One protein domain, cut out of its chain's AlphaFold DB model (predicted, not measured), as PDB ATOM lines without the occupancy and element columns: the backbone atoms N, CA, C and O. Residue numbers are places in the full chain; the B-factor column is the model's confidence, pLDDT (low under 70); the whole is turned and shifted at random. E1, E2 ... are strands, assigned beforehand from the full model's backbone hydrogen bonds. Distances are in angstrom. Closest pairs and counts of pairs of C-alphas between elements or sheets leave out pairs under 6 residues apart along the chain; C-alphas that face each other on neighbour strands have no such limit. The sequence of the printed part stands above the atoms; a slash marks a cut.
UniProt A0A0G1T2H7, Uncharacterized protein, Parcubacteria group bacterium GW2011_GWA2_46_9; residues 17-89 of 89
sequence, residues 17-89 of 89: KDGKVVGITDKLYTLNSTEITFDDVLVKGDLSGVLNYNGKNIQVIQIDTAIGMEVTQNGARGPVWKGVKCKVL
ATOM      1  N   LYS A  17     -16.113 -46.958  26.474       97.69
ATOM      2  CA  LYS A  17     -17.458 -47.277  26.953       97.69
ATOM      3  C   LYS A  17     -18.387 -47.311  25.750       97.69
ATOM      4  O   LYS A  17     -18.374 -46.381  24.944       97.69
ATOM      5  N   ASP A  18     -19.119 -48.409  25.582       94.69
ATOM      6  CA  ASP A  18     -20.028 -48.624  24.446       94.69
ATOM      7  C   ASP A  18     -19.365 -48.357  23.075       94.69
ATOM      8  O   ASP A  18     -19.941 -47.733  22.183       94.69
ATOM      9  N   GLY A  19     -18.103 -48.782  22.925       93.31
ATOM     10  CA  GLY A  19     -17.310 -48.612  21.700       93.31
ATOM     11  C   GLY A  19     -16.759 -47.200  21.456       93.31
ATOM     12  O   GLY A  19     -16.181 -46.954  20.401       93.31
ATOM     13  N   LYS A  20     -16.910 -46.261  22.400       96.25
ATOM     14  CA  LYS A  20     -16.385 -44.889  22.300       96.25
ATOM     15  C   LYS A  20     -15.257 -44.653  23.291       96.25
ATOM     16  O   LYS A  20     -15.364 -45.068  24.439       96.25
ATOM     17  N   VAL A  21     -14.226 -43.919  22.874       97.56
ATOM     18  CA  VAL A  21     -13.143 -43.481  23.765       97.56
ATOM     19  C   VAL A  21     -13.687 -42.470  24.777       97.56
ATOM     20  O   VAL A  21     -14.130 -41.383  24.405       97.56
ATOM     21  N   VAL A  22     -13.641 -42.820  26.060       98.06
ATOM     22  CA  VAL A  22     -14.082 -41.981  27.189       98.06
ATOM     23  C   VAL A  22     -12.936 -41.569  28.113       98.06
ATOM     24  O   VAL A  22     -13.096 -40.641  28.905       98.06
ATOM     25  N   GLY A  23     -11.760 -42.179  27.972       97.81
ATOM     26  CA  GLY A  23     -10.554 -41.790  28.696       97.81
ATOM     27  C   GLY A  23      -9.285 -42.138  27.929       97.81
ATOM     28  O   GLY A  23      -9.292 -43.030  27.085       97.81
ATOM     29  N   ILE A  24      -8.198 -41.428  28.219       97.69
ATOM     30  CA  ILE A  24      -6.863 -41.738  27.700       97.69
ATOM     31  C   ILE A  24      -5.889 -41.732  28.873       97.69
ATOM     32  O   ILE A  24      -5.762 -40.728  29.573       97.69
ATOM     33  N   THR A  25      -5.224 -42.858  29.085       97.50
ATOM     34  CA  THR A  25      -4.182 -43.034  30.103       97.50
ATOM     35  C   THR A  25      -2.870 -42.376  29.665       97.50
ATOM     36  O   THR A  25      -2.614 -42.205  28.471       97.50
ATOM     37  N   ASP A  26      -2.032 -41.983  30.621       94.06
ATOM     38  CA  ASP A  26      -0.711 -41.390  30.358       94.06
ATOM     39  C   ASP A  26       0.261 -42.344  29.654       94.06
ATOM     40  O   ASP A  26       1.129 -41.908  28.895       94.06
ATOM     41  N   LYS A  27       0.106 -43.646  29.890       94.25
ATOM     42  CA  LYS A  27       0.953 -44.713  29.354       94.25
ATOM     43  C   LYS A  27       0.175 -46.020  29.247       94.25
ATOM     44  O   LYS A  27      -0.937 -46.134  29.752       94.25
ATOM     45  N   LEU A  28       0.797 -47.024  28.635       94.69
ATOM     46  CA  LEU A  28       0.243 -48.372  28.597       94.69
ATOM     47  C   LEU A  28       0.400 -49.025  29.967       94.69
ATOM     48  O   LEU A  28       1.503 -49.098  30.509       94.69
ATOM     49  N   TYR A  29      -0.696 -49.556  30.493       93.31
ATOM     50  CA  TYR A  29      -0.699 -50.342  31.714       93.31
ATOM     51  C   TYR A  29      -1.025 -51.797  31.405       93.31
ATOM     52  O   TYR A  29      -1.939 -52.119  30.642       93.31
ATOM     53  N   THR A  30      -0.300 -52.703  32.049       88.00
ATOM     54  CA  THR A  30      -0.587 -54.134  31.976       88.00
ATOM     55  C   THR A  30      -1.564 -54.525  33.079       88.00
ATOM     56  O   THR A  30      -1.272 -54.378  34.262       88.00
ATOM     57  N   LEU A  31      -2.715 -55.084  32.704       86.56
ATOM     58  CA  LEU A  31      -3.691 -55.629  33.650       86.56
ATOM     59  C   LEU A  31      -3.291 -57.050  34.081       86.56
ATOM     60  O   LEU A  31      -3.783 -58.033  33.518       86.56
ATOM     61  N   ASN A  32      -2.402 -57.173  35.064       78.62
ATOM     62  CA  ASN A  32      -1.962 -58.462  35.621       78.62
ATOM     63  C   ASN A  32      -2.605 -58.811  36.977       78.62
ATOM     64  O   ASN A  32      -2.290 -59.856  37.542       78.62
ATOM     65  N   SER A  33      -3.497 -57.967  37.497       83.25
ATOM     66  CA  SER A  33      -4.084 -58.121  38.830       83.25
ATOM     67  C   SER A  33      -5.593 -57.829  38.840       83.25
ATOM     68  O   SER A  33      -6.163 -57.446  37.817       83.25
ATOM     69  N   THR A  34      -6.253 -58.043  39.983       93.50
ATOM     70  CA  THR A  34      -7.676 -57.715  40.200       93.50
ATOM     71  C   THR A  34      -7.939 -56.214  40.278       93.50
ATOM     72  O   THR A  34      -9.088 -55.782  40.207       93.50
ATOM     73  N   GLU A  35      -6.887 -55.416  40.445       94.38
ATOM     74  CA  GLU A  35      -6.947 -53.961  40.501       94.38
ATOM     75  C   GLU A  35      -5.877 -53.342  39.595       94.38
ATOM     76  O   GLU A  35      -4.849 -53.940  39.269       94.38
ATOM     77  N   ILE A  36      -6.121 -52.112  39.179       95.31
ATOM     78  CA  ILE A  36      -5.175 -51.308  38.418       95.31
ATOM     79  C   ILE A  36      -5.312 -49.865  38.875       95.31
ATOM     80  O   ILE A  36      -6.411 -49.420  39.194       95.31
ATOM     81  N   THR A  37      -4.202 -49.141  38.949       96.81
ATOM     82  CA  THR A  37      -4.219 -47.704  39.232       96.81
ATOM     83  C   THR A  37      -3.566 -46.993  38.066       96.81
ATOM     84  O   THR A  37      -2.426 -47.308  37.725       96.81
ATOM     85  N   PHE A  38      -4.304 -46.084  37.440       97.44
ATOM     86  CA  PHE A  38      -3.769 -45.178  36.436       97.44
ATOM     87  C   PHE A  38      -3.292 -43.902  37.125       97.44
ATOM     88  O   PHE A  38      -4.043 -43.305  37.899       97.44
ATOM     89  N   ASP A  39      -2.066 -43.482  36.834       97.12
ATOM     90  CA  ASP A  39      -1.485 -42.261  37.391       97.12
ATOM     91  C   ASP A  39      -2.296 -41.048  36.935       97.12
ATOM     92  O   ASP A  39      -2.800 -40.311  37.780       97.12
ATOM     93  N   ASP A  40      -2.518 -40.923  35.620       96.62
ATOM     94  CA  ASP A  40      -3.358 -39.888  35.022       96.62
ATOM     95  C   ASP A  40      -4.315 -40.483  33.975       96.62
ATOM     96  O   ASP A  40      -3.932 -41.274  33.108       96.62
ATOM     97  N   VAL A  41      -5.563 -40.013  33.987       97.94
ATOM     98  CA  VAL A  41      -6.555 -40.262  32.935       97.94
ATOM     99  C   VAL A  41      -7.075 -38.929  32.413       97.94
ATOM    100  O   VAL A  41      -7.738 -38.177  33.129       97.94
ATOM    101  N   LEU A  42      -6.809 -38.643  31.139       97.50
ATOM    102  CA  LEU A  42      -7.456 -37.555  30.415       97.50
ATOM    103  C   LEU A  42      -8.897 -37.963  30.107       97.50
ATOM    104  O   LEU A  42      -9.138 -38.874  29.313       97.50
ATOM    105  N   VAL A  43      -9.851 -37.274  30.718       97.88
ATOM    106  CA  VAL A  43     -11.275 -37.578  30.611       97.88
ATOM    107  C   VAL A  43     -11.812 -37.039  29.285       97.88
ATOM    108  O   VAL A  43     -11.715 -35.847  28.996       97.88
ATOM    109  N   LYS A  44     -12.373 -37.928  28.462       97.50
ATOM    110  CA  LYS A  44     -13.020 -37.595  27.177       97.50
ATOM    111  C   LYS A  44     -14.537 -37.746  27.222       97.50
ATOM    112  O   LYS A  44     -15.227 -37.179  26.380       97.50
ATOM    113  N   GLY A  45     -15.049 -38.480  28.203       96.62
ATOM    114  CA  GLY A  45     -16.470 -38.718  28.384       96.62
ATOM    115  C   GLY A  45     -16.774 -39.297  29.759       96.62
ATOM    116  O   GLY A  45     -16.057 -39.059  30.727       96.62
ATOM    117  N   ASP A  46     -17.864 -40.050  29.836       96.44
ATOM    118  CA  ASP A  46     -18.327 -40.656  31.078       96.44
ATOM    119  C   ASP A  46     -17.479 -41.881  31.463       96.44
ATOM    120  O   ASP A  46     -17.483 -42.898  30.768       96.44
ATOM    121  N   LEU A  47     -16.780 -41.774  32.596       97.19
ATOM    122  CA  LEU A  47     -15.962 -42.833  33.198       97.19
ATOM    123  C   LEU A  47     -16.695 -43.605  34.313       97.19
ATOM    124  O   LEU A  47     -16.070 -44.342  35.075       97.19
ATOM    125  N   SER A  48     -18.012 -43.445  34.448       94.75
ATOM    126  CA  SER A  48     -18.810 -44.241  35.381       94.75
ATOM    127  C   SER A  48     -19.135 -45.634  34.824       94.75
ATOM    128  O   SER A  48     -19.218 -45.841  33.612       94.75
ATOM    129  N   GLY A  49     -19.399 -46.595  35.713       96.19
ATOM    130  CA  GLY A  49     -19.856 -47.935  35.335       96.19
ATOM    131  C   GLY A  49     -18.758 -48.829  34.752       96.19
ATOM    132  O   GLY A  49     -17.596 -48.727  35.141       96.19
ATOM    133  N   VAL A  50     -19.156 -49.750  33.867       97.88
ATOM    134  CA  VAL A  50     -18.239 -50.698  33.218       97.88
ATOM    135  C   VAL A  50     -17.573 -50.032  32.020       97.88
ATOM    136  O   VAL A  50     -18.245 -49.498  31.139       97.88
ATOM    137  N   LEU A  51     -16.249 -50.101  31.995       97.88
ATOM    138  CA  LEU A  51     -15.380 -49.581  30.950       97.88
ATOM    139  C   LEU A  51     -14.550 -50.727  30.374       97.88
ATOM    140  O   LEU A  51     -14.380 -51.753  31.027       97.88
ATOM    141  N   ASN A  52     -13.989 -50.542  29.185       96.75
ATOM    142  CA  ASN A  52     -13.048 -51.475  28.581       96.75
ATOM    143  C   ASN A  52     -11.672 -50.822  28.422       96.75
ATOM    144  O   ASN A  52     -11.568 -49.703  27.925       96.75
ATOM    145  N   TYR A  53     -10.621 -51.522  28.837       96.00
ATOM    146  CA  TYR A  53      -9.233 -51.124  28.623       96.00
ATOM    147  C   TYR A  53      -8.436 -52.362  28.215       96.00
ATOM    148  O   TYR A  53      -8.415 -53.353  28.950       96.00
ATOM    149  N   ASN A  54      -7.808 -52.330  27.036       92.31
ATOM    150  CA  ASN A  54      -7.033 -53.449  26.485       92.31
ATOM    151  C   ASN A  54      -7.780 -54.797  26.521       92.31
ATOM    152  O   ASN A  54      -7.242 -55.818  26.957       92.31
ATOM    153  N   GLY A  55      -9.054 -54.788  26.118       90.00
ATOM    154  CA  GLY A  55      -9.897 -55.982  26.043       90.00
ATOM    155  C   GLY A  55     -10.425 -56.483  27.391       90.00
ATOM    156  O   GLY A  55     -11.158 -57.471  27.415       90.00
ATOM    157  N   LYS A  56     -10.105 -55.818  28.511       93.50
ATOM    158  CA  LYS A  56     -10.626 -56.170  29.840       93.50
ATOM    159  C   LYS A  56     -11.648 -55.164  30.330       93.50
ATOM    160  O   LYS A  56     -11.485 -53.960  30.148       93.50
ATOM    161  N   ASN A  57     -12.660 -55.677  31.020       96.38
ATOM    162  CA  ASN A  57     -13.638 -54.840  31.684       96.38
ATOM    163  C   ASN A  57     -13.071 -54.329  33.009       96.38
ATOM    164  O   ASN A  57     -12.510 -55.089  33.798       96.38
ATOM    165  N   ILE A  58     -13.218 -53.032  33.245       97.44
ATOM    166  CA  ILE A  58     -12.790 -52.361  34.467       97.44
ATOM    167  C   ILE A  58     -13.899 -51.445  34.979       97.44
ATOM    168  O   ILE A  58     -14.773 -51.020  34.226       97.44
ATOM    169  N   GLN A  59     -13.846 -51.110  36.261       98.25
ATOM    170  CA  GLN A  59     -14.733 -50.130  36.877       98.25
ATOM    171  C   GLN A  59     -13.916 -49.208  37.774       98.25
ATOM    172  O   GLN A  59     -13.183 -49.694  38.637       98.25
ATOM    173  N   VAL A  60     -14.061 -47.892  37.596       97.94
ATOM    174  CA  VAL A  60     -13.458 -46.901  38.497       97.94
ATOM    175  C   VAL A  60     -14.094 -47.046  39.876       97.94
ATOM    176  O   VAL A  60     -15.317 -46.999  40.011       97.94
ATOM    177  N   ILE A  61     -13.259 -47.227  40.897       97.62
ATOM    178  CA  ILE A  61     -13.689 -47.375  42.294       97.62
ATOM    179  C   ILE A  61     -13.210 -46.225  43.179       97.62
ATOM    180  O   ILE A  61     -13.839 -45.945  44.195       97.62
ATOM    181  N   GLN A  62     -12.128 -45.545  42.797       97.75
ATOM    182  CA  GLN A  62     -11.602 -44.387  43.513       97.75
ATOM    183  C   GLN A  62     -10.827 -43.486  42.548       97.75
ATOM    184  O   GLN A  62     -10.200 -43.962  41.601       97.75
ATOM    185  N   ILE A  63     -10.866 -42.184  42.821       97.62
ATOM    186  CA  ILE A  63      -9.947 -41.198  42.256       97.62
ATOM    187  C   ILE A  63      -9.323 -40.419  43.407       97.62
ATOM    188  O   ILE A  63     -10.018 -40.088  44.369       97.62
ATOM    189  N   ASP A  64      -8.037 -40.105  43.301       97.94
ATOM    190  CA  ASP A  64      -7.357 -39.313  44.325       97.94
ATOM    191  C   ASP A  64      -7.577 -37.816  44.095       97.94
ATOM    192  O   ASP A  64      -7.715 -37.038  45.038       97.94
ATOM    193  N   THR A  65      -7.610 -37.373  42.835       97.44
ATOM    194  CA  THR A  65      -7.826 -35.957  42.500       97.44
ATOM    195  C   THR A  65      -8.529 -35.798  41.157       97.44
ATOM    196  O   THR A  65      -8.145 -36.417  40.167       97.44
ATOM    197  N   ALA A  66      -9.524 -34.909  41.100       96.88
ATOM    198  CA  ALA A  66     -10.144 -34.453  39.857       96.88
ATOM    199  C   ALA A  66      -9.699 -33.019  39.539       96.88
ATOM    200  O   ALA A  66      -9.901 -32.106  40.339       96.88
ATOM    201  N   ILE A  67      -9.117 -32.817  38.358       96.56
ATOM    202  CA  ILE A  67      -8.608 -31.530  37.882       96.56
ATOM    203  C   ILE A  67      -9.419 -31.117  36.651       96.56
ATOM    204  O   ILE A  67      -9.422 -31.810  35.635       96.56
ATOM    205  N   GLY A  68     -10.095 -29.967  36.714       95.50
ATOM    206  CA  GLY A  68     -10.868 -29.452  35.575       95.50
ATOM    207  C   GLY A  68      -9.989 -29.077  34.376       95.50
ATOM    208  O   GLY A  68     -10.338 -29.357  33.234       95.50
ATOM    209  N   MET A  69      -8.824 -28.487  34.641       95.31
ATOM    210  CA  MET A  69      -7.816 -28.145  33.641       95.31
ATOM    211  C   MET A  69      -6.431 -28.165  34.289       95.31
ATOM    212  O   MET A  69      -6.207 -27.501  35.299       95.31
ATOM    213  N   GLU A  70      -5.513 -28.931  33.718       92.81
ATOM    214  CA  GLU A  70      -4.111 -28.996  34.117       92.81
ATOM    215  C   GLU A  70      -3.269 -28.170  33.141       92.81
ATOM    216  O   GLU A  70      -3.369 -28.339  31.926       92.81
ATOM    217  N   VAL A  71      -2.428 -27.280  33.668       93.69
ATOM    218  CA  VAL A  71      -1.527 -26.442  32.870       93.69
ATOM    219  C   VAL A  71      -0.091 -26.866  33.144       93.69
ATOM    220  O   VAL A  71       0.365 -26.839  34.284       93.69
ATOM    221  N   THR A  72       0.616 -27.258  32.088       88.44
ATOM    222  CA  THR A  72       2.012 -27.713  32.146       88.44
ATOM    223  C   THR A  72       2.887 -26.871  31.215       88.44
ATOM    224  O   THR A  72       2.387 -26.016  30.482       88.44
ATOM    225  N   GLN A  73       4.194 -27.142  31.184       93.00
ATOM    226  CA  GLN A  73       5.106 -26.524  30.209       93.00
ATOM    227  C   GLN A  73       4.724 -26.836  28.748       93.00
ATOM    228  O   GLN A  73       5.061 -26.069  27.854       93.00
ATOM    229  N   ASN A  74       3.969 -27.917  28.518       89.44
ATOM    230  CA  ASN A  74       3.488 -28.329  27.199       89.44
ATOM    231  C   ASN A  74       2.114 -27.728  26.841       89.44
ATOM    232  O   ASN A  74       1.536 -28.079  25.816       89.44
ATOM    233  N   GLY A  75       1.576 -26.843  27.687       91.94
ATOM    234  CA  GLY A  75       0.261 -26.230  27.520       91.94
ATOM    235  C   GLY A  75      -0.806 -26.799  28.456       91.94
ATOM    236  O   GLY A  75      -0.520 -27.562  29.386       91.94
ATOM    237  N   ALA A  76      -2.046 -26.371  28.221       92.94
ATOM    238  CA  ALA A  76      -3.210 -26.783  28.996       92.94
ATOM    239  C   ALA A  76      -3.843 -28.062  28.427       92.94
ATOM    240  O   ALA A  76      -4.010 -28.197  27.214       92.94
ATOM    241  N   ARG A  77      -4.249 -28.976  29.309       92.19
ATOM    242  CA  ARG A  77      -5.045 -30.168  28.986       92.19
ATOM    243  C   ARG A  77      -6.104 -30.404  30.060       92.19
ATOM    244  O   ARG A  77      -5.899 -30.054  31.216       92.19
ATOM    245  N   GLY A  78      -7.220 -31.035  29.717       90.75
ATOM    246  CA  GLY A  78      -8.190 -31.484  30.716       90.75
ATOM    247  C   GLY A  78      -9.594 -31.708  30.167       90.75
ATOM    248  O   GLY A  78      -9.835 -31.394  28.998       90.75
ATOM    249  N   PRO A  79     -10.506 -32.262  30.990       96.81
ATOM    250  CA  PRO A  79     -10.328 -32.622  32.410       96.81
ATOM    251  C   PRO A  79      -9.388 -33.817  32.651       96.81
ATOM    252  O   PRO A  79      -9.311 -34.716  31.819       96.81
ATOM    253  N   VAL A  80      -8.668 -33.839  33.776       97.12
ATOM    254  CA  VAL A  80      -7.721 -34.913  34.144       97.12
ATOM    255  C   VAL A  80      -8.078 -35.477  35.515       97.12
ATOM    256  O   VAL A  80      -8.281 -34.721  36.465       97.12
ATOM    257  N   TRP A  81      -8.142 -36.799  35.637       97.94
ATOM    258  CA  TRP A  81      -8.229 -37.489  36.924       97.94
ATOM    259  C   TRP A  81      -6.885 -38.123  37.263       97.94
ATOM    260  O   TRP A  81      -6.253 -38.699  36.381       97.94
ATOM    261  N   LYS A  82      -6.467 -38.021  38.526       97.44
ATOM    262  CA  LYS A  82      -5.213 -38.595  39.028       97.44
ATOM    263  C   LYS A  82      -5.462 -39.702  40.038       97.44
ATOM    264  O   LYS A  82      -6.445 -39.632  40.783       97.44
ATOM    265  N   GLY A  83      -4.572 -40.694  40.063       97.50
ATOM    266  CA  GLY A  83      -4.678 -41.846  40.963       97.50
ATOM    267  C   GLY A  83      -5.993 -42.594  40.752       97.50
ATOM    268  O   GLY A  83      -6.760 -42.814  41.688       97.50
ATOM    269  N   VAL A  84      -6.319 -42.899  39.495       98.12
ATOM    270  CA  VAL A  84      -7.588 -43.532  39.125       98.12
ATOM    271  C   VAL A  84      -7.480 -45.024  39.374       98.12
ATOM    272  O   VAL A  84      -6.935 -45.773  38.561       98.12
ATOM    273  N   LYS A  85      -8.008 -45.457  40.514       97.62
ATOM    274  CA  LYS A  85      -8.050 -46.862  40.888       97.62
ATOM    275  C   LYS A  85      -9.279 -47.524  40.279       97.62
ATOM    276  O   LYS A  85     -10.416 -47.098  40.501       97.62
ATOM    277  N   CYS A  86      -9.044 -48.616  39.569       97.56
ATOM    278  CA  CYS A  86     -10.069 -49.436  38.956       97.56
ATOM    279  C   CYS A  86      -9.993 -50.876  39.458       97.56
ATOM    280  O   CYS A  86      -8.914 -51.440  39.645       97.56
ATOM    281  N   LYS A  87     -11.161 -51.495  39.609       97.50
ATOM    282  CA  LYS A  87     -11.300 -52.943  39.756       97.50
ATOM    283  C   LYS A  87     -11.412 -53.577  38.370       97.50
ATOM    284  O   LYS A  87     -12.136 -53.052  37.528       97.50
ATOM    285  N   VAL A  88     -10.734 -54.698  38.151       96.19
ATOM    286  CA  VAL A  88     -10.886 -55.538  36.953       96.19
ATOM    287  C   VAL A  88     -12.040 -56.519  37.180       96.19
ATOM    288  O   VAL A  88     -12.130 -57.117  38.256       96.19
ATOM    289  N   LEU A  89     -12.939 -56.630  36.199       93.38
ATOM    290  CA  LEU A  89     -14.161 -57.443  36.251       93.38
ATOM    291  C   LEU A  89     -13.991 -58.797  35.561       93.38
ATOM    292  O   LEU A  89     -13.274 -58.856  34.535       93.38
TER     293      LEU A  89
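What this domain is: This is residues 17 to 89 of the 89 residues of an uncharacterized protein of Parcubacteria group bacterium GW2011_GWA2_46_9 (UniProt A0A0G1T2H7). A strongly twisted sheet wraps round into a small, incompletely closed barrel of E1, E2, E8, E4 and E3, with a gap between E1 and E3, which are not paired. E5 lies beside the first residues of E8, and from that end the hairpin of E6 and E7 reaches away as an arm, whose residues 71 to 76 stick out. The printed part has 73 residues with eight named strands, E1 to E8 in order along the chain, and no named helix: the class is all strand. The larger sheet is branched, its neighbour pairs antiparallel, and E6 and E7 make a second, antiparallel sheet. The whole is compact, with a radius of gyration of the C-alphas of 12.0 A, yet elongated, spanning 36 by 23 by 19 A.

How they stand to each other: E8, residues 80 to 88, has three neighbours and bends by 71 degrees at residue 83. On one side of it lies E2, residues 35 to 43, antiparallel at 146 degrees, with N 38 and O 84 2.9 A apart, within hydrogen-bond range. On the other side lie E4, residues 56 to 62, and E5, residues 65 to 67. E4 is beside residues 85 to 88 of E8, antiparallel at 122 degrees, with N 87 to O 59 at 2.9 A. E5 is beside residues 80 to 82, antiparallel at 135 degrees, with N 67 to O 80 at 2.8 A. E1, residues 20 to 25, forms an antiparallel hairpin with E2, with N 42 to O 24 at 2.8 A. E2 bends by 79 degrees at residue 39. E3, residues 50 to 53, forms a hairpin with E4, antiparallel at 118 degrees, with N 51 to O 58 at 2.8 A. E1, E3 and E5 are edge strands. E6, residues 70 to 72, and E7, residues 75 to 77, form a hairpin at 156 degrees, with N 70 to O 77 at 2.8 A. E1 is apart from both E6 and E7.

Where its parts are: E1 begins at C-alpha 20 (-16.385, -44.889, 22.300) and is 14.6 A long. E2 measures 19.6 A, E3 10.1 A and E4 18.1 A. E5, E6 and E7 are three residues each; C-alpha 72, the last of E6, is at (2.012, -27.713, 32.146). E8 measures 21.1 A and ends at C-alpha 88 (-10.886, -55.538, 36.953).

The domain as a whole: The C-alphas farthest apart are those of Gln 73 and Leu 89, 36.9 A. The printed part has no cut and no long link. Its mean pLDDT is 95.1, and no printed residue is under 70.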